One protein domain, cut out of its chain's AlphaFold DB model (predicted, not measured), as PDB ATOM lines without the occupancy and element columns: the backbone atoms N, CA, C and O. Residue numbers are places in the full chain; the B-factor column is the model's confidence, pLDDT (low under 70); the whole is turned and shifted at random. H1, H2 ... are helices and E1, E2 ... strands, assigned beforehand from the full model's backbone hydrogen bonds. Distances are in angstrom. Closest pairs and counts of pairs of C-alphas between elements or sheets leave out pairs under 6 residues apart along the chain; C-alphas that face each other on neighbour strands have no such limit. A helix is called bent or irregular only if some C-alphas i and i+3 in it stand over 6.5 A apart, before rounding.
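Overview. This is residues 22 to 91 and 124 to 163 of the 177 residues of an uncharacterized protein of Candidatus Staskawiczbacteria bacterium (UniProt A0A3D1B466). A twisted sheet of four strands, E1 E9 E6 E2, has two helices, H2 and H3, over one face, while H1 lies at one end of the longest axis and only grazes the sheet with its residues 27 to 30. The other end, beyond edge strand E2, is made by two small pairs of strands, E4 with E7 and E3 with E8, together with the long link of residues 132 to 144. The printed part has 110 residues with three named helices and nine named strands, in the order E1 H1 H2 E2 E3 E4 H3 E5 E6 E7 E8 E9, and its class is mixed, helices and strands. The sheet of four is mixed and the two small sheets are antiparallel. The whole is compact, with a radius of gyration of the C-alphas of 13.2 A and spans of 39 by 28 by 26 A.

Arrangement. E1, residues 23 to 25, is an edge strand and the parallel neighbour of E9, residues 157 to 162; N 25 and O 158 are 2.8 A apart, within hydrogen-bond range. H1, residues 27 to 35, comes closest to E9 at the C-alphas of Leu 27 and Glu 160, 5.6 A. H2, residues 40 to 51, is about perpendicular to H1, at 87 degrees, and close but not clearly touching it, with the C-alphas of Lys 34 and Ile 40 closest at 7.5 A. E2, residues 54 to 58, is antiparallel to E6, residues 125 to 131, with N 56 and O 129 at 2.8 A. E6 is also antiparallel to E9, with N 128 and O 159 at 2.8 A. E1, H1, H2 and E2 form a split strand-helix-strand unit, two strands running the same way with E9 and E6 between them, and its crossover is right-handed. H3, residues 80 to 88, lies over E6 and E2 at a height over the sheet of 6.0 A, along the strands. H2 lies on the same face at a height of 9.2 A, over E2 and only just over E6, where 3 of its C-alphas fall; these are two layers, helices on one face of a sheet. H2 touches H3 with residues 41 to 45 alone, at a steep tilt of 52 degrees, opposite ways; the closest C-alphas are those of Glu 41 and Ser 80, 5.4 A. E4, residues 74 to 77, comes closest to E2 at the C-alphas of Ala 76 and His 56, 4.6 A, and is antiparallel to E7, residues 145 to 148, with N 146 and O 76 at 2.8 A. E3, residues 66 to 68, is antiparallel to E8, residues 152 to 154, with N 67 and O 153 at 2.9 A. E8 runs on into E9 across a break of 2 residues, at 96 degrees. E5, residues 89 to 91, pairs with no named strand and meets H3 only through their link. In H2 and H3 every O i to N i+4 pair is within hydrogen-bond range, in H1 3 of 5.

Along the chain. E1 begins at C-alpha 23, (-8.630, -36.352, -42.474). H1 measures 12.1 A and is irregular, but only just: C-alphas 29 and 32 are 6.7 A apart. H2 measures 15.8 A, E2 13.5 A, H3 12.5 A and E6 19.7 A. E9 measures 16.7 A and ends at C-alpha 162, (-19.422, -37.081, -27.916).

Size, cuts and confidence. The two C-alphas farthest apart are those of Glu 36 and Ser 71, 40.5 A. Residues 92 to 123 are not printed, and C-alphas 91 and 124 are 15.2 A apart across this cut. Of the links that are printed whole, E6 to E7 is long. The mean pLDDT of the printed part is 92.7, and residue 91 is under 70.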
ATOM      1  N   VAL A  22      -5.148 -39.007 -44.456       91.88
ATOM      2  CA  VAL A  22      -6.301 -39.191 -43.567       91.88
ATOM      3  C   VAL A  22      -6.737 -37.843 -42.995       91.88
ATOM      4  O   VAL A  22      -5.924 -37.056 -42.502       91.88
ATOM      5  N   VAL A  23      -8.038 -37.567 -43.046       94.62
ATOM      6  CA  VAL A  23      -8.630 -36.352 -42.474       94.62
ATOM      7  C   VAL A  23      -9.065 -36.603 -41.031       94.62
ATOM      8  O   VAL A  23      -9.982 -37.376 -40.769       94.62
ATOM      9  N   GLU A  24      -8.453 -35.899 -40.085       94.44
ATOM     10  CA  GLU A  24      -8.855 -35.937 -38.678       94.44
ATOM     11  C   GLU A  24      -9.781 -34.766 -38.337       94.44
ATOM     12  O   GLU A  24      -9.443 -33.594 -38.547       94.44
ATOM     13  N   LEU A  25     -10.948 -35.087 -37.785       95.88
ATOM     14  CA  LEU A  25     -11.958 -34.136 -37.335       95.88
ATOM     15  C   LEU A  25     -12.181 -34.299 -35.824       95.88
ATOM     16  O   LEU A  25     -13.163 -34.918 -35.413       95.88
ATOM     17  N   PRO A  26     -11.279 -33.748 -34.986       96.19
ATOM     18  CA  PRO A  26     -11.460 -33.766 -33.540       96.19
ATOM     19  C   PRO A  26     -12.634 -32.876 -33.116       96.19
ATOM     20  O   PRO A  26     -12.995 -31.934 -33.832       96.19
ATOM     21  N   LEU A  27     -13.165 -33.073 -31.904       95.19
ATOM     22  CA  LEU A  27     -14.299 -32.297 -31.373       95.19
ATOM     23  C   LEU A  27     -14.082 -30.783 -31.512       95.19
ATOM     24  O   LEU A  27     -14.978 -30.032 -31.900       95.19
ATOM     25  N   LYS A  28     -12.848 -30.314 -31.278       95.25
ATOM     26  CA  LYS A  28     -12.470 -28.901 -31.435       95.25
ATOM     27  C   LYS A  28     -12.686 -28.376 -32.860       95.25
ATOM     28  O   LYS A  28     -13.109 -27.231 -33.011       95.25
ATOM     29  N   ALA A  29     -12.401 -29.181 -33.884       93.12
ATOM     30  CA  ALA A  29     -12.625 -28.818 -35.284       93.12
ATOM     31  C   ALA A  29     -14.124 -28.744 -35.617       93.12
ATOM     32  O   ALA A  29     -14.546 -27.889 -36.394       93.12
ATOM     33  N   LEU A  30     -14.930 -29.592 -34.977       94.50
ATOM     34  CA  LEU A  30     -16.371 -29.698 -35.195       94.50
ATOM     35  C   LEU A  30     -17.189 -28.608 -34.480       94.50
ATOM     36  O   LEU A  30     -18.304 -28.301 -34.898       94.50
ATOM     37  N   ARG A  31     -16.637 -27.960 -33.443       93.62
ATOM     38  CA  ARG A  31     -17.321 -26.894 -32.678       93.62
ATOM     39  C   ARG A  31     -17.874 -25.765 -33.546       93.62
ATOM     40  O   ARG A  31     -18.943 -25.246 -33.241       93.62
ATOM     41  N   GLY A  32     -17.148 -25.362 -34.591       90.69
ATOM     42  CA  GLY A  32     -17.612 -24.317 -35.510       90.69
ATOM     43  C   GLY A  32     -18.901 -24.727 -36.219       90.69
ATOM     44  O   GLY A  32     -19.881 -23.992 -36.192       90.69
ATOM     45  N   LEU A  33     -18.926 -25.956 -36.737       92.88
ATOM     46  CA  LEU A  33     -20.081 -26.527 -37.424       92.88
ATOM     47  C   LEU A  33     -21.301 -26.633 -36.489       92.88
ATOM     48  O   LEU A  33     -22.395 -26.196 -36.849       92.88
ATOM     49  N   LYS A  34     -21.091 -27.104 -35.249       93.69
ATOM     50  CA  LYS A  34     -22.144 -27.180 -34.217       93.69
ATOM     51  C   LYS A  34     -22.723 -25.802 -33.871       93.69
ATOM     52  O   LYS A  34     -23.941 -25.642 -33.846       93.69
ATOM     53  N   LYS A  35     -21.872 -24.784 -33.669       93.38
ATOM     54  CA  LYS A  35     -22.305 -23.394 -33.400       93.38
ATOM     55  C   LYS A  35     -23.150 -22.805 -34.524       93.38
ATOM     56  O   LYS A  35     -24.013 -21.972 -34.277       93.38
ATOM     57  N   GLU A  36     -22.915 -23.246 -35.751       91.75
ATOM     58  CA  GLU A  36     -23.691 -22.831 -36.916       91.75
ATOM     59  C   GLU A  36     -25.023 -23.586 -37.075       91.75
ATOM     60  O   GLU A  36     -25.737 -23.362 -38.062       91.75
ATOM     61  N   GLY A  37     -25.373 -24.444 -36.110       93.00
ATOM     62  CA  GLY A  37     -26.631 -25.186 -36.045       93.00
ATOM     63  C   GLY A  37     -26.645 -26.472 -36.871       93.00
ATOM     64  O   GLY A  37     -27.730 -26.950 -37.222       93.00
ATOM     65  N   VAL A  38     -25.473 -27.004 -37.226       95.19
ATOM     66  CA  VAL A  38     -25.320 -28.265 -37.962       95.19
ATOM     67  C   VAL A  38     -24.859 -29.357 -36.997       95.19
ATOM     68  O   VAL A  38     -23.793 -29.237 -36.392       95.19
ATOM     69  N   SER A  39     -25.648 -30.426 -36.855       95.25
ATOM     70  CA  SER A  39     -25.261 -31.577 -36.027       95.25
ATOM     71  C   SER A  39     -24.245 -32.475 -36.738       95.25
ATOM     72  O   SER A  39     -24.135 -32.473 -37.967       95.25
ATOM     73  N   ILE A  40     -23.514 -33.284 -35.967       96.50
ATOM     74  CA  ILE A  40     -22.584 -34.278 -36.528       96.50
ATOM     75  C   ILE A  40     -23.329 -35.311 -37.360       96.50
ATOM     76  O   ILE A  40     -22.870 -35.667 -38.440       96.50
ATOM     77  N   GLU A  41     -24.513 -35.721 -36.913       95.38
ATOM     78  CA  GLU A  41     -25.386 -36.606 -37.673       95.38
ATOM     79  C   GLU A  41     -25.704 -36.046 -39.069       95.38
ATOM     80  O   GLU A  41     -25.508 -36.740 -40.062       95.38
ATOM     81  N   GLN A  42     -26.063 -34.759 -39.173       95.31
ATOM     82  CA  GLN A  42     -26.320 -34.103 -40.464       95.31
ATOM     83  C   GLN A  42     -25.083 -34.066 -41.367       95.31
ATOM     84  O   GLN A  42     -25.191 -34.210 -42.586       95.31
ATOM     85  N   PHE A  43     -23.904 -33.853 -40.782       96.75
ATOM     86  CA  PHE A  43     -22.649 -33.873 -41.524       96.75
ATOM     87  C   PHE A  43     -22.322 -35.275 -42.057       96.75
ATOM     88  O   PHE A  43     -21.994 -35.428 -43.233       96.75
ATOM     89  N   LEU A  44     -22.451 -36.302 -41.221       97.31
ATOM     90  CA  LEU A  44     -22.213 -37.693 -41.603       97.31
ATOM     91  C   LEU A  44     -23.241 -38.192 -42.635       97.31
ATOM     92  O   LEU A  44     -22.871 -38.886 -43.588       97.31
ATOM     93  N   ASP A  45     -24.502 -37.765 -42.528       95.81
ATOM     94  CA  ASP A  45     -25.548 -38.083 -43.503       95.81
ATOM     95  C   ASP A  45     -25.225 -37.482 -44.867       95.81
ATOM     96  O   ASP A  45     -25.388 -38.141 -45.899       95.81
ATOM     97  N   TYR A  46     -24.709 -36.250 -44.887       95.69
ATOM     98  CA  TYR A  46     -24.227 -35.630 -46.114       95.69
ATOM     99  C   TYR A  46     -23.119 -36.466 -46.770       95.69
ATOM    100  O   TYR A  46     -23.166 -36.678 -47.982       95.69
ATOM    101  N   LEU A  47     -22.156 -36.986 -45.998       95.94
ATOM    102  CA  LEU A  47     -21.088 -37.834 -46.538       95.94
ATOM    103  C   LEU A  47     -21.643 -39.121 -47.160       95.94
ATOM    104  O   LEU A  47     -21.285 -39.461 -48.288       95.94
ATOM    105  N   CYS A  48     -22.566 -39.796 -46.478       95.19
ATOM    106  CA  CYS A  48     -23.182 -41.016 -46.996       95.19
ATOM    107  C   CYS A  48     -23.981 -40.745 -48.279       95.19
ATOM    108  O   CYS A  48     -23.805 -41.420 -49.291       95.19
ATOM    109  N   GLN A  49     -24.845 -39.727 -48.260       93.56
ATOM    110  CA  GLN A  49     -25.789 -39.459 -49.347       93.56
ATOM    111  C   GLN A  49     -25.146 -38.799 -50.569       93.56
ATOM    112  O   GLN A  49     -25.595 -39.025 -51.691       93.56
ATOM    113  N   LYS A  50     -24.153 -37.926 -50.368       93.19
ATOM    114  CA  LYS A  50     -23.535 -37.160 -51.461       93.19
ATOM    115  C   LYS A  50     -22.237 -37.757 -51.962       93.19
ATOM    116  O   LYS A  50     -21.943 -37.576 -53.137       93.19
ATOM    117  N   GLN A  51     -21.486 -38.436 -51.102       91.00
ATOM    118  CA  GLN A  51     -20.183 -38.996 -51.462       91.00
ATOM    119  C   GLN A  51     -20.201 -40.529 -51.556       91.00
ATOM    120  O   GLN A  51     -19.200 -41.114 -51.953       91.00
ATOM    121  N   GLY A  52     -21.313 -41.195 -51.210       92.94
ATOM    122  CA  GLY A  52     -21.416 -42.659 -51.281       92.94
ATOM    123  C   GLY A  52     -20.487 -43.386 -50.301       92.94
ATOM    124  O   GLY A  52     -20.090 -44.525 -50.553       92.94
ATOM    125  N   LEU A  53     -20.106 -42.708 -49.217       96.25
ATOM    126  CA  LEU A  53     -19.207 -43.219 -48.183       96.25
ATOM    127  C   LEU A  53     -19.979 -44.028 -47.135       96.25
ATOM    128  O   LEU A  53     -21.195 -43.891 -46.997       96.25
ATOM    129  N   LEU A  54     -19.258 -44.858 -46.383       97.56
ATOM    130  CA  LEU A  54     -19.799 -45.622 -45.261       97.56
ATOM    131  C   LEU A  54     -19.097 -45.245 -43.956       97.56
ATOM    132  O   LEU A  54     -17.987 -44.711 -43.947       97.56
ATOM    133  N   LEU A  55     -19.764 -45.544 -42.846       97.75
ATOM    134  CA  LEU A  55     -19.379 -45.134 -41.503       97.75
ATOM    135  C   LEU A  55     -19.163 -46.352 -40.603       97.75
ATOM    136  O   LEU A  55     -20.041 -47.206 -40.484       97.75
ATOM    137  N   HIS A  56     -18.026 -46.405 -39.920       96.44
ATOM    138  CA  HIS A  56     -17.726 -47.397 -38.892       96.44
ATOM    139  C   HIS A  56     -17.605 -46.700 -37.537       96.44
ATOM    140  O   HIS A  56     -16.689 -45.912 -37.331       96.44
ATOM    141  N   GLY A  57     -18.515 -46.978 -36.604       94.69
ATOM    142  CA  GLY A  57     -18.429 -46.461 -35.236       94.69
ATOM    143  C   GLY A  57     -17.621 -47.381 -34.325       94.69
ATOM    144  O   GLY A  57     -17.828 -48.596 -34.347       94.69
ATOM    145  N   SER A  58     -16.731 -46.812 -33.511       93.06
ATOM    146  CA  SER A  58     -15.992 -47.544 -32.479       93.06
ATOM    147  C   SER A  58     -15.623 -46.663 -31.282       93.06
ATOM    148  O   SER A  58     -15.247 -45.499 -31.423       93.06
ATOM    149  N   ILE A  59     -15.671 -47.259 -30.088       92.62
ATOM    150  CA  ILE A  59     -15.221 -46.659 -28.817       92.62
ATOM    151  C   ILE A  59     -13.685 -46.630 -28.671       92.62
ATOM    152  O   ILE A  59     -13.145 -46.195 -27.643       92.62
ATOM    153  N   HIS A  60     -12.972 -47.192 -29.650       91.56
ATOM    154  CA  HIS A  60     -11.522 -47.314 -29.674       91.56
ATOM    155  C   HIS A  60     -10.943 -46.526 -30.839       91.56
ATOM    156  O   HIS A  60     -11.459 -46.577 -31.959       91.56
ATOM    157  N   GLN A  61      -9.833 -45.843 -30.570       93.38
ATOM    158  CA  GLN A  61      -9.065 -45.185 -31.609       93.38
ATOM    159  C   GLN A  61      -8.324 -46.232 -32.453       93.38
ATOM    160  O   GLN A  61      -7.583 -47.063 -31.921       93.38
ATOM    161  N   ALA A  62      -8.532 -46.191 -33.762       91.06
ATOM    162  CA  ALA A  62      -7.816 -46.981 -34.737       91.06
ATOM    163  C   ALA A  62      -6.413 -46.398 -34.931       91.06
ATOM    164  O   ALA A  62      -6.189 -45.199 -34.754       91.06
ATOM    165  N   LYS A  63      -5.453 -47.250 -35.281       86.94
ATOM    166  CA  LYS A  63      -4.055 -46.851 -35.459       86.94
ATOM    167  C   LYS A  63      -3.706 -46.855 -36.942       86.94
ATOM    168  O   LYS A  63      -4.240 -47.656 -37.700       86.94
ATOM    169  N   ASN A  64      -2.780 -45.982 -37.332       87.56
ATOM    170  CA  ASN A  64      -2.137 -45.992 -38.649       87.56
ATOM    171  C   ASN A  64      -3.098 -45.879 -39.850       87.56
ATOM    172  O   ASN A  64      -2.810 -46.443 -40.896       87.56
ATOM    173  N   GLY A  65      -4.240 -45.197 -39.711       92.69
ATOM    174  CA  GLY A  65      -5.175 -45.013 -40.831       92.69
ATOM    175  C   GLY A  65      -5.991 -46.256 -41.204       92.69
ATOM    176  O   GLY A  65      -6.660 -46.250 -42.237       92.69
ATOM    177  N   LYS A  66      -5.968 -47.312 -40.375       94.88
ATOM    178  CA  LYS A  66      -6.592 -48.598 -40.704       94.88
ATOM    179  C   LYS A  66      -7.535 -49.129 -39.637       94.88
ATOM    180  O   LYS A  66      -7.253 -49.066 -38.441       94.88
ATOM    181  N   LEU A  67      -8.642 -49.706 -40.091       94.00
ATOM    182  CA  LEU A  67      -9.546 -50.515 -39.279       94.00
ATOM    183  C   LEU A  67      -9.149 -51.980 -39.398       94.00
ATOM    184  O   LEU A  67      -9.002 -52.475 -40.511       94.00
ATOM    185  N   THR A  68      -9.044 -52.674 -38.266       92.94
ATOM    186  CA  THR A  68      -8.716 -54.101 -38.217       92.94
ATOM    187  C   THR A  68      -9.811 -54.906 -37.527       92.94
ATOM    188  O   THR A  68     -10.486 -54.424 -36.614       92.94
ATOM    189  N   SER A  69     -10.001 -56.153 -37.959       87.81
ATOM    190  CA  SER A  69     -10.975 -57.083 -37.387       87.81
ATOM    191  C   SER A  69     -10.359 -58.455 -37.168       87.81
ATOM    192  O   SER A  69      -9.740 -59.018 -38.061       87.81
ATOM    193  N   LYS A  70     -10.602 -59.034 -35.988       85.50
ATOM    194  CA  LYS A  70     -10.209 -60.418 -35.661       85.50
ATOM    195  C   LYS A  70     -11.126 -61.478 -36.280       85.50
ATOM    196  O   LYS A  70     -10.831 -62.660 -36.198       85.50
ATOM    197  N   SER A  71     -12.277 -61.061 -36.808       87.25
ATOM    198  CA  SER A  71     -13.320 -61.956 -37.333       87.25
ATOM    199  C   SER A  71     -13.339 -62.019 -38.862       87.25
ATOM    200  O   SER A  71     -14.283 -62.548 -39.444       87.25
ATOM    201  N   ASN A  72     -12.332 -61.422 -39.510       91.44
ATOM    202  CA  ASN A  72     -12.219 -61.271 -40.963       91.44
ATOM    203  C   ASN A  72     -13.446 -60.592 -41.586       91.44
ATOM    204  O   ASN A  72     -13.791 -60.820 -42.744       91.44
ATOM    205  N   LYS A  73     -14.129 -59.759 -40.795       92.25
ATOM    206  CA  LYS A  73     -15.307 -58.993 -41.192       92.25
ATOM    207  C   LYS A  73     -15.217 -57.589 -40.637       92.25
ATOM    208  O   LYS A  73     -15.090 -57.400 -39.424       92.25
ATOM    209  N   ILE A  74     -15.327 -56.606 -41.518       92.62
ATOM    210  CA  ILE A  74     -15.462 -55.203 -41.148       92.62
ATOM    211  C   ILE A  74     -16.875 -54.753 -41.483       92.62
ATOM    212  O   ILE A  74     -17.374 -54.961 -42.590       92.62
ATOM    213  N   PHE A  75     -17.516 -54.148 -40.490       93.00
ATOM    214  CA  PHE A  75     -18.883 -53.658 -40.578       93.00
ATOM    215  C   PHE A  75     -18.889 -52.151 -40.789       93.00
ATOM    216  O   PHE A  75     -18.097 -51.445 -40.176       93.00
ATOM    217  N   ALA A  76     -19.800 -51.649 -41.605       95.00
ATOM    218  CA  ALA A  76     -20.040 -50.222 -41.755       95.00
ATOM    219  C   ALA A  76     -21.539 -49.954 -41.928       95.00
ATOM    220  O   ALA A  76     -22.340 -50.881 -42.046       95.00
ATOM    221  N   SER A  77     -21.929 -48.687 -41.910       93.94
ATOM    222  CA  SER A  77     -23.316 -48.248 -42.022       93.94
ATOM    223  C   SER A  77     -23.408 -46.993 -42.878       93.94
ATOM    224  O   SER A  77     -22.513 -46.153 -42.853       93.94
ATOM    225  N   ASN A  78     -24.507 -46.840 -43.610       93.62
ATOM    226  CA  ASN A  78     -24.880 -45.581 -44.263       93.62
ATOM    227  C   ASN A  78     -25.878 -44.760 -43.420       93.62
ATOM    228  O   ASN A  78     -26.514 -43.836 -43.928       93.62
ATOM    229  N   LYS A  79     -26.062 -45.139 -42.149       91.50
ATOM    230  CA  LYS A  79     -26.914 -44.468 -41.164       91.50
ATOM    231  C   LYS A  79     -26.041 -43.843 -40.083       91.50
ATOM    232  O   LYS A  79     -25.439 -44.562 -39.280       91.50
ATOM    233  N   SER A  80     -26.008 -42.516 -40.044       93.00
ATOM    234  CA  SER A  80     -25.151 -41.753 -39.132       93.00
ATOM    235  C   SER A  80     -25.478 -41.997 -37.666       93.00
ATOM    236  O   SER A  80     -24.564 -42.259 -36.889       93.00
ATOM    237  N   ALA A  81     -26.764 -42.034 -37.304       90.12
ATOM    238  CA  ALA A  81     -27.208 -42.371 -35.951       90.12
ATOM    239  C   ALA A  81     -26.628 -43.708 -35.455       90.12
ATOM    240  O   ALA A  81     -26.152 -43.802 -34.327       90.12
ATOM    241  N   ILE A  82     -26.592 -44.732 -36.317       87.75
ATOM    242  CA  ILE A  82     -26.023 -46.044 -35.977       87.75
ATOM    243  C   ILE A  82     -24.512 -45.947 -35.762       87.75
ATOM    244  O   ILE A  82     -23.988 -46.543 -34.825       87.75
ATOM    245  N   ALA A  83     -23.800 -45.202 -36.608       92.75
ATOM    246  CA  ALA A  83     -22.359 -45.037 -36.462       92.75
ATOM    247  C   ALA A  83     -21.990 -44.256 -35.189       92.75
ATOM    248  O   ALA A  83     -21.118 -44.706 -34.453       92.75
ATOM    249  N   ILE A  84     -22.688 -43.152 -34.896       93.62
ATOM    250  CA  ILE A  84     -22.508 -42.364 -33.663       93.62
ATOM    251  C   ILE A  84     -22.854 -43.209 -32.433       93.62
ATOM    252  O   ILE A  84     -22.145 -43.220 -31.435       93.62
ATOM    253  N   MET A  85     -23.924 -43.995 -32.491       89.56
ATOM    254  CA  MET A  85     -24.221 -44.922 -31.407       89.56
ATOM    255  C   MET A  85     -23.080 -45.931 -31.218       89.56
ATOM    256  O   MET A  85     -22.604 -46.112 -30.104       89.56
ATOM    257  N   ARG A  86     -22.600 -46.582 -32.285       88.31
ATOM    258  CA  ARG A  86     -21.500 -47.563 -32.192       88.31
ATOM    259  C   ARG A  86     -20.167 -46.944 -31.760       88.31
ATOM    260  O   ARG A  86     -19.291 -47.678 -31.306       88.31
ATOM    261  N   SER A  87     -19.993 -45.631 -31.898       93.44
ATOM    262  CA  SER A  87     -18.816 -44.936 -31.382       93.44
ATOM    263  C   SER A  87     -18.893 -44.657 -29.883       93.44
ATOM    264  O   SER A  87     -17.851 -44.592 -29.241       93.44
ATOM    265  N   LEU A  88     -20.090 -44.555 -29.305       90.75
ATOM    266  CA  LEU A  88     -20.296 -44.300 -27.872       90.75
ATOM    267  C   LEU A  88     -20.580 -45.576 -27.070       90.75
ATOM    268  O   LEU A  88     -20.250 -45.660 -25.885       90.75
ATOM    269  N   TYR A  89     -21.170 -46.576 -27.719       85.62
ATOM    270  CA  TYR A  89     -21.641 -47.812 -27.108       85.62
ATOM    271  C   TYR A  89     -20.962 -49.024 -27.750       85.62
ATOM    272  O   TYR A  89     -21.022 -49.226 -28.964       85.62
ATOM    273  N   SER A  90     -20.339 -49.860 -26.919       78.19
ATOM    274  CA  SER A  90     -19.729 -51.122 -27.333       78.19
ATOM    275  C   SER A  90     -20.308 -52.298 -26.572       78.19
ATOM    276  O   SER A  90     -20.537 -52.240 -25.363       78.19
ATOM    277  N   ASN A  91     -20.458 -53.390 -27.311       68.62
ATOM    278  CA  ASN A  91     -21.171 -54.581 -26.903       68.62
ATOM    279  C   ASN A  91     -20.315 -55.801 -27.236       68.62
ATOM    280  O   ASN A  91     -20.166 -56.136 -28.414       68.62
ATOM    281  N   ASP A 124     -18.033 -41.472 -23.001       92.75
ATOM    282  CA  ASP A 124     -18.416 -40.075 -23.247       92.75
ATOM    283  C   ASP A 124     -17.978 -39.554 -24.612       92.75
ATOM    284  O   ASP A 124     -18.516 -38.566 -25.110       92.75
ATOM    285  N   SER A 125     -16.990 -40.217 -25.213       95.06
ATOM    286  CA  SER A 125     -16.513 -39.930 -26.557       95.06
ATOM    287  C   SER A 125     -16.050 -41.191 -27.275       95.06
ATOM    288  O   SER A 125     -15.711 -42.208 -26.658       95.06
ATOM    289  N   GLY A 126     -16.023 -41.100 -28.599       96.25
ATOM    290  CA  GLY A 126     -15.552 -42.157 -29.477       96.25
ATOM    291  C   GLY A 126     -15.303 -41.658 -30.888       96.25
ATOM    292  O   GLY A 126     -15.168 -40.457 -31.119       96.25
ATOM    293  N   PHE A 127     -15.228 -42.594 -31.832       97.62
ATOM    294  CA  PHE A 127     -14.771 -42.319 -33.185       97.62
ATOM    295  C   PHE A 127     -15.696 -42.930 -34.234       97.62
ATOM    296  O   PHE A 127     -16.051 -44.108 -34.165       97.62
ATOM    297  N   VAL A 128     -16.032 -42.134 -35.245       98.19
ATOM    298  CA  VAL A 128     -16.637 -42.598 -36.491       98.19
ATOM    299  C   VAL A 128     -15.591 -42.514 -37.594       98.19
ATOM    300  O   VAL A 128     -15.119 -41.434 -37.945       98.19
ATOM    301  N   TYR A 129     -15.240 -43.661 -38.157       98.12
ATOM    302  CA  TYR A 129     -14.317 -43.777 -39.279       98.12
ATOM    303  C   TYR A 129     -15.094 -43.790 -40.582       98.12
ATOM    304  O   TYR A 129     -16.070 -44.525 -40.733       98.12
ATOM    305  N   ILE A 130     -14.642 -42.979 -41.524       97.88
ATOM    306  CA  ILE A 130     -15.249 -42.840 -42.838       97.88
ATOM    307  C   ILE A 130     -14.442 -43.689 -43.807       97.88
ATOM    308  O   ILE A 130     -13.242 -43.474 -43.997       97.88
ATOM    309  N   VAL A 131     -15.112 -44.651 -44.425       97.19
ATOM    310  CA  VAL A 131     -14.512 -45.601 -45.361       97.19
ATOM    311  C   VAL A 131     -15.204 -45.497 -46.707       97.19
ATOM    312  O   VAL A 131     -16.366 -45.089 -46.809       97.19
ATOM    313  N   LYS A 132     -14.486 -45.873 -47.761       96.69
ATOM    314  CA  LYS A 132     -15.100 -45.984 -49.077       96.69
ATOM    315  C   LYS A 132     -15.955 -47.254 -49.159       96.69
ATOM    316  O   LYS A 132     -15.698 -48.236 -48.459       96.69
ATOM    317  N   SER A 133     -16.999 -47.220 -49.980       95.81
ATOM    318  CA  SER A 133     -17.996 -48.292 -50.054       95.81
ATOM    319  C   SER A 133     -17.552 -49.505 -50.877       95.81
ATOM    320  O   SER A 133     -18.215 -50.544 -50.828       95.81
ATOM    321  N   GLU A 134     -16.436 -49.438 -51.611       96.12
ATOM    322  CA  GLU A 134     -16.043 -50.512 -52.522       96.12
ATOM    323  C   GLU A 134     -15.728 -51.818 -51.774       96.12
ATOM    324  O   GLU A 134     -14.934 -51.883 -50.826       96.12
ATOM    325  N   GLY A 135     -16.349 -52.902 -52.244       94.94
ATOM    326  CA  GLY A 135     -16.209 -54.246 -51.683       94.94
ATOM    327  C   GLY A 135     -17.111 -54.539 -50.482       94.94
ATOM    328  O   GLY A 135     -17.116 -55.675 -50.014       94.94
ATOM    329  N   PHE A 136     -17.886 -53.569 -49.990       96.00
ATOM    330  CA  PHE A 136     -18.914 -53.830 -48.986       96.00
ATOM    331  C   PHE A 136     -20.187 -54.399 -49.620       96.00
ATOM    332  O   PHE A 136     -20.654 -53.925 -50.656       96.00
ATOM    333  N   LYS A 137     -20.788 -55.389 -48.957       95.00
ATOM    334  CA  LYS A 137     -22.077 -55.991 -49.312       95.00
ATOM    335  C   LYS A 137     -23.151 -55.576 -48.312       95.00
ATOM    336  O   LYS A 137     -22.881 -55.473 -47.119       95.00
ATOM    337  N   ASN A 138     -24.370 -55.369 -48.798       90.69
ATOM    338  CA  ASN A 138     -25.543 -55.056 -47.985       90.69
ATOM    339  C   ASN A 138     -26.560 -56.187 -48.122       90.69
ATOM    340  O   ASN A 138     -27.406 -56.165 -49.015       90.69
ATOM    341  N   GLU A 139     -26.407 -57.212 -47.289       80.50
ATOM    342  CA  GLU A 139     -27.221 -58.425 -47.340       80.50
ATOM    343  C   GLU A 139     -27.837 -58.703 -45.958       80.50
ATOM    344  O   GLU A 139     -27.092 -58.821 -44.984       80.50
ATOM    345  N   PRO A 140     -29.180 -58.781 -45.845       80.31
ATOM    346  CA  PRO A 140     -30.163 -58.564 -46.914       80.31
ATOM    347  C   PRO A 140     -30.161 -57.112 -47.430       80.31
ATOM    348  O   PRO A 140     -29.824 -56.179 -46.699       80.31
ATOM    349  N   LYS A 141     -30.544 -56.922 -48.701       76.81
ATOM    350  CA  LYS A 141     -30.652 -55.584 -49.308       76.81
ATOM    351  C   LYS A 141     -31.603 -54.713 -48.491       76.81
ATOM    352  O   LYS A 141     -32.699 -55.148 -48.151       76.81
ATOM    353  N   GLY A 142     -31.191 -53.480 -48.216       72.81
ATOM    354  CA  GLY A 142     -31.938 -52.560 -47.359       72.81
ATOM    355  C   GLY A 142     -31.569 -52.668 -45.879       72.81
ATOM    356  O   GLY A 142     -32.077 -51.885 -45.079       72.81
ATOM    357  N   SER A 143     -30.656 -53.576 -45.511       80.50
ATOM    358  CA  SER A 143     -30.020 -53.546 -44.197       80.50
ATOM    359  C   SER A 143     -29.303 -52.207 -43.992       80.50
ATOM    360  O   SER A 143     -28.812 -51.566 -44.920       80.50
ATOM    361  N   TRP A 144     -29.212 -51.771 -42.751       81.69
ATOM    362  CA  TRP A 144     -28.343 -50.667 -42.347       81.69
ATOM    363  C   TRP A 144     -26.875 -51.097 -42.285       81.69
ATOM    364  O   TRP A 144     -25.980 -50.257 -42.320       81.69
ATOM    365  N   GLN A 145     -26.634 -52.403 -42.172       87.50
ATOM    366  CA  GLN A 145     -25.316 -52.980 -42.007       87.50
ATOM    367  C   GLN A 145     -24.728 -53.359 -43.363       87.50
ATOM    368  O   GLN A 145     -25.329 -54.067 -44.172       87.50
ATOM    369  N   PHE A 146     -23.511 -52.896 -43.585       93.56
ATOM    370  CA  PHE A 146     -22.663 -53.254 -44.702       93.56
ATOM    371  C   PHE A 146     -21.512 -54.099 -44.171       93.56
ATOM    372  O   PHE A 146     -20.959 -53.789 -43.115       93.56
ATOM    373  N   VAL A 147     -21.137 -55.153 -44.892       94.25
ATOM    374  CA  VAL A 147     -20.075 -56.080 -44.483       94.25
ATOM    375  C   VAL A 147     -19.049 -56.214 -45.594       94.25
ATOM    376  O   VAL A 147     -19.407 -56.441 -46.747       94.25
ATOM    377  N   LYS A 148     -17.770 -56.113 -45.241       95.44
ATOM    378  CA  LYS A 148     -16.650 -56.476 -46.109       95.44
ATOM    379  C   LYS A 148     -15.849 -57.580 -45.435       95.44
ATOM    380  O   LYS A 148     -15.429 -57.427 -44.288       95.44
ATOM    381  N   GLU A 149     -15.675 -58.697 -46.132       95.06
ATOM    382  CA  GLU A 149     -14.916 -59.849 -45.639       95.06
ATOM    383  C   GLU A 149     -13.424 -59.600 -45.861       95.06
ATOM    384  O   GLU A 149     -12.887 -59.817 -46.944       95.06
ATOM    385  N   THR A 150     -12.783 -59.023 -44.852       95.31
ATOM    386  CA  THR A 150     -11.361 -58.682 -44.828       95.31
ATOM    387  C   THR A 150     -10.923 -58.481 -43.380       95.31
ATOM    388  O   THR A 150     -11.733 -58.159 -42.505       95.31
ATOM    389  N   GLU A 151      -9.635 -58.661 -43.127       93.50
ATOM    390  CA  GLU A 151      -9.009 -58.382 -41.832       93.50
ATOM    391  C   GLU A 151      -8.745 -56.892 -41.629       93.50
ATOM    392  O   GLU A 151      -8.740 -56.422 -40.494       93.50
ATOM    393  N   GLU A 152      -8.556 -56.145 -42.719       95.56
ATOM    394  CA  GLU A 152      -8.119 -54.754 -42.676       95.56
ATOM    395  C   GLU A 152      -8.711 -53.921 -43.824       95.56
ATOM    396  O   GLU A 152      -8.901 -54.429 -44.937       95.56
ATOM    397  N   ILE A 153      -8.998 -52.641 -43.551       95.94
ATOM    398  CA  ILE A 153      -9.263 -51.599 -44.560       95.94
ATOM    399  C   ILE A 153      -8.706 -50.243 -44.130       95.94
ATOM    400  O   ILE A 153      -8.670 -49.929 -42.939       95.94
ATOM    401  N   ASP A 154      -8.385 -49.405 -45.112       96.69
ATOM    402  CA  ASP A 154      -8.064 -47.997 -44.894       96.69
ATOM    403  C   ASP A 154      -9.335 -47.166 -44.658       96.69
ATOM    404  O   ASP A 154     -10.379 -47.380 -45.290       96.69
ATOM    405  N   PHE A 155      -9.237 -46.173 -43.774       96.06
ATOM    406  CA  PHE A 155     -10.232 -45.113 -43.646       96.06
ATOM    407  C   PHE A 155      -9.664 -43.790 -44.152       96.06
ATOM    408  O   PHE A 155      -8.491 -43.485 -43.970       96.06
ATOM    409  N   ILE A 156     -10.513 -42.981 -44.778       95.62
ATOM    410  CA  ILE A 156     -10.102 -41.697 -45.362       95.62
ATOM    411  C   ILE A 156     -10.263 -40.537 -44.379       95.62
ATOM    412  O   ILE A 156      -9.679 -39.469 -44.558       95.62
ATOM    413  N   ALA A 157     -11.077 -40.729 -43.342       96.56
ATOM    414  CA  ALA A 157     -11.271 -39.739 -42.300       96.56
ATOM    415  C   ALA A 157     -11.730 -40.371 -40.986       96.56
ATOM    416  O   ALA A 157     -12.319 -41.452 -40.970       96.56
ATOM    417  N   VAL A 158     -11.494 -39.657 -39.892       97.38
ATOM    418  CA  VAL A 158     -11.984 -39.986 -38.555       97.38
ATOM    419  C   VAL A 158     -12.662 -38.763 -37.950       97.38
ATOM    420  O   VAL A 158     -12.131 -37.653 -37.995       97.38
ATOM    421  N   VAL A 159     -13.851 -38.974 -37.397       98.00
ATOM    422  CA  VAL A 159     -14.674 -37.963 -36.733       98.00
ATOM    423  C   VAL A 159     -14.792 -38.345 -35.270       98.00
ATOM    424  O   VAL A 159     -15.292 -39.424 -34.957       98.00
ATOM    425  N   GLU A 160     -14.338 -37.474 -34.374       97.75
ATOM    426  CA  GLU A 160     -14.633 -37.640 -32.953       97.75
ATOM    427  C   GLU A 160     -16.099 -37.301 -32.680       97.75
ATOM    428  O   GLU A 160     -16.632 -36.313 -33.187       97.75
ATOM    429  N   THR A 161     -16.738 -38.117 -31.854       97.00
ATOM    430  CA  THR A 161     -18.127 -37.943 -31.416       97.00
ATOM    431  C   THR A 161     -18.182 -37.886 -29.901       97.00
ATOM    432  O   THR A 161     -17.399 -38.570 -29.242       97.00
ATOM    433  N   GLU A 162     -19.139 -37.147 -29.354       96.38
ATOM    434  CA  GLU A 162     -19.422 -37.081 -27.916       96.38
ATOM    435  C   GLU A 162     -20.884 -37.439 -27.614       96.38
ATOM    436  O   GLU A 162     -21.695 -37.535 -28.533       96.38
ATOM    437  N   ASN A 163     -21.228 -37.656 -26.340       91.56
ATOM    438  CA  ASN A 163     -22.588 -38.036 -25.920       91.56
ATOM    439  C   ASN A 163     -23.688 -37.168 -26.558       91.56
ATOM    440  O   ASN A 163     -24.686 -37.701 -27.039       91.56
TER     441      ASN A 163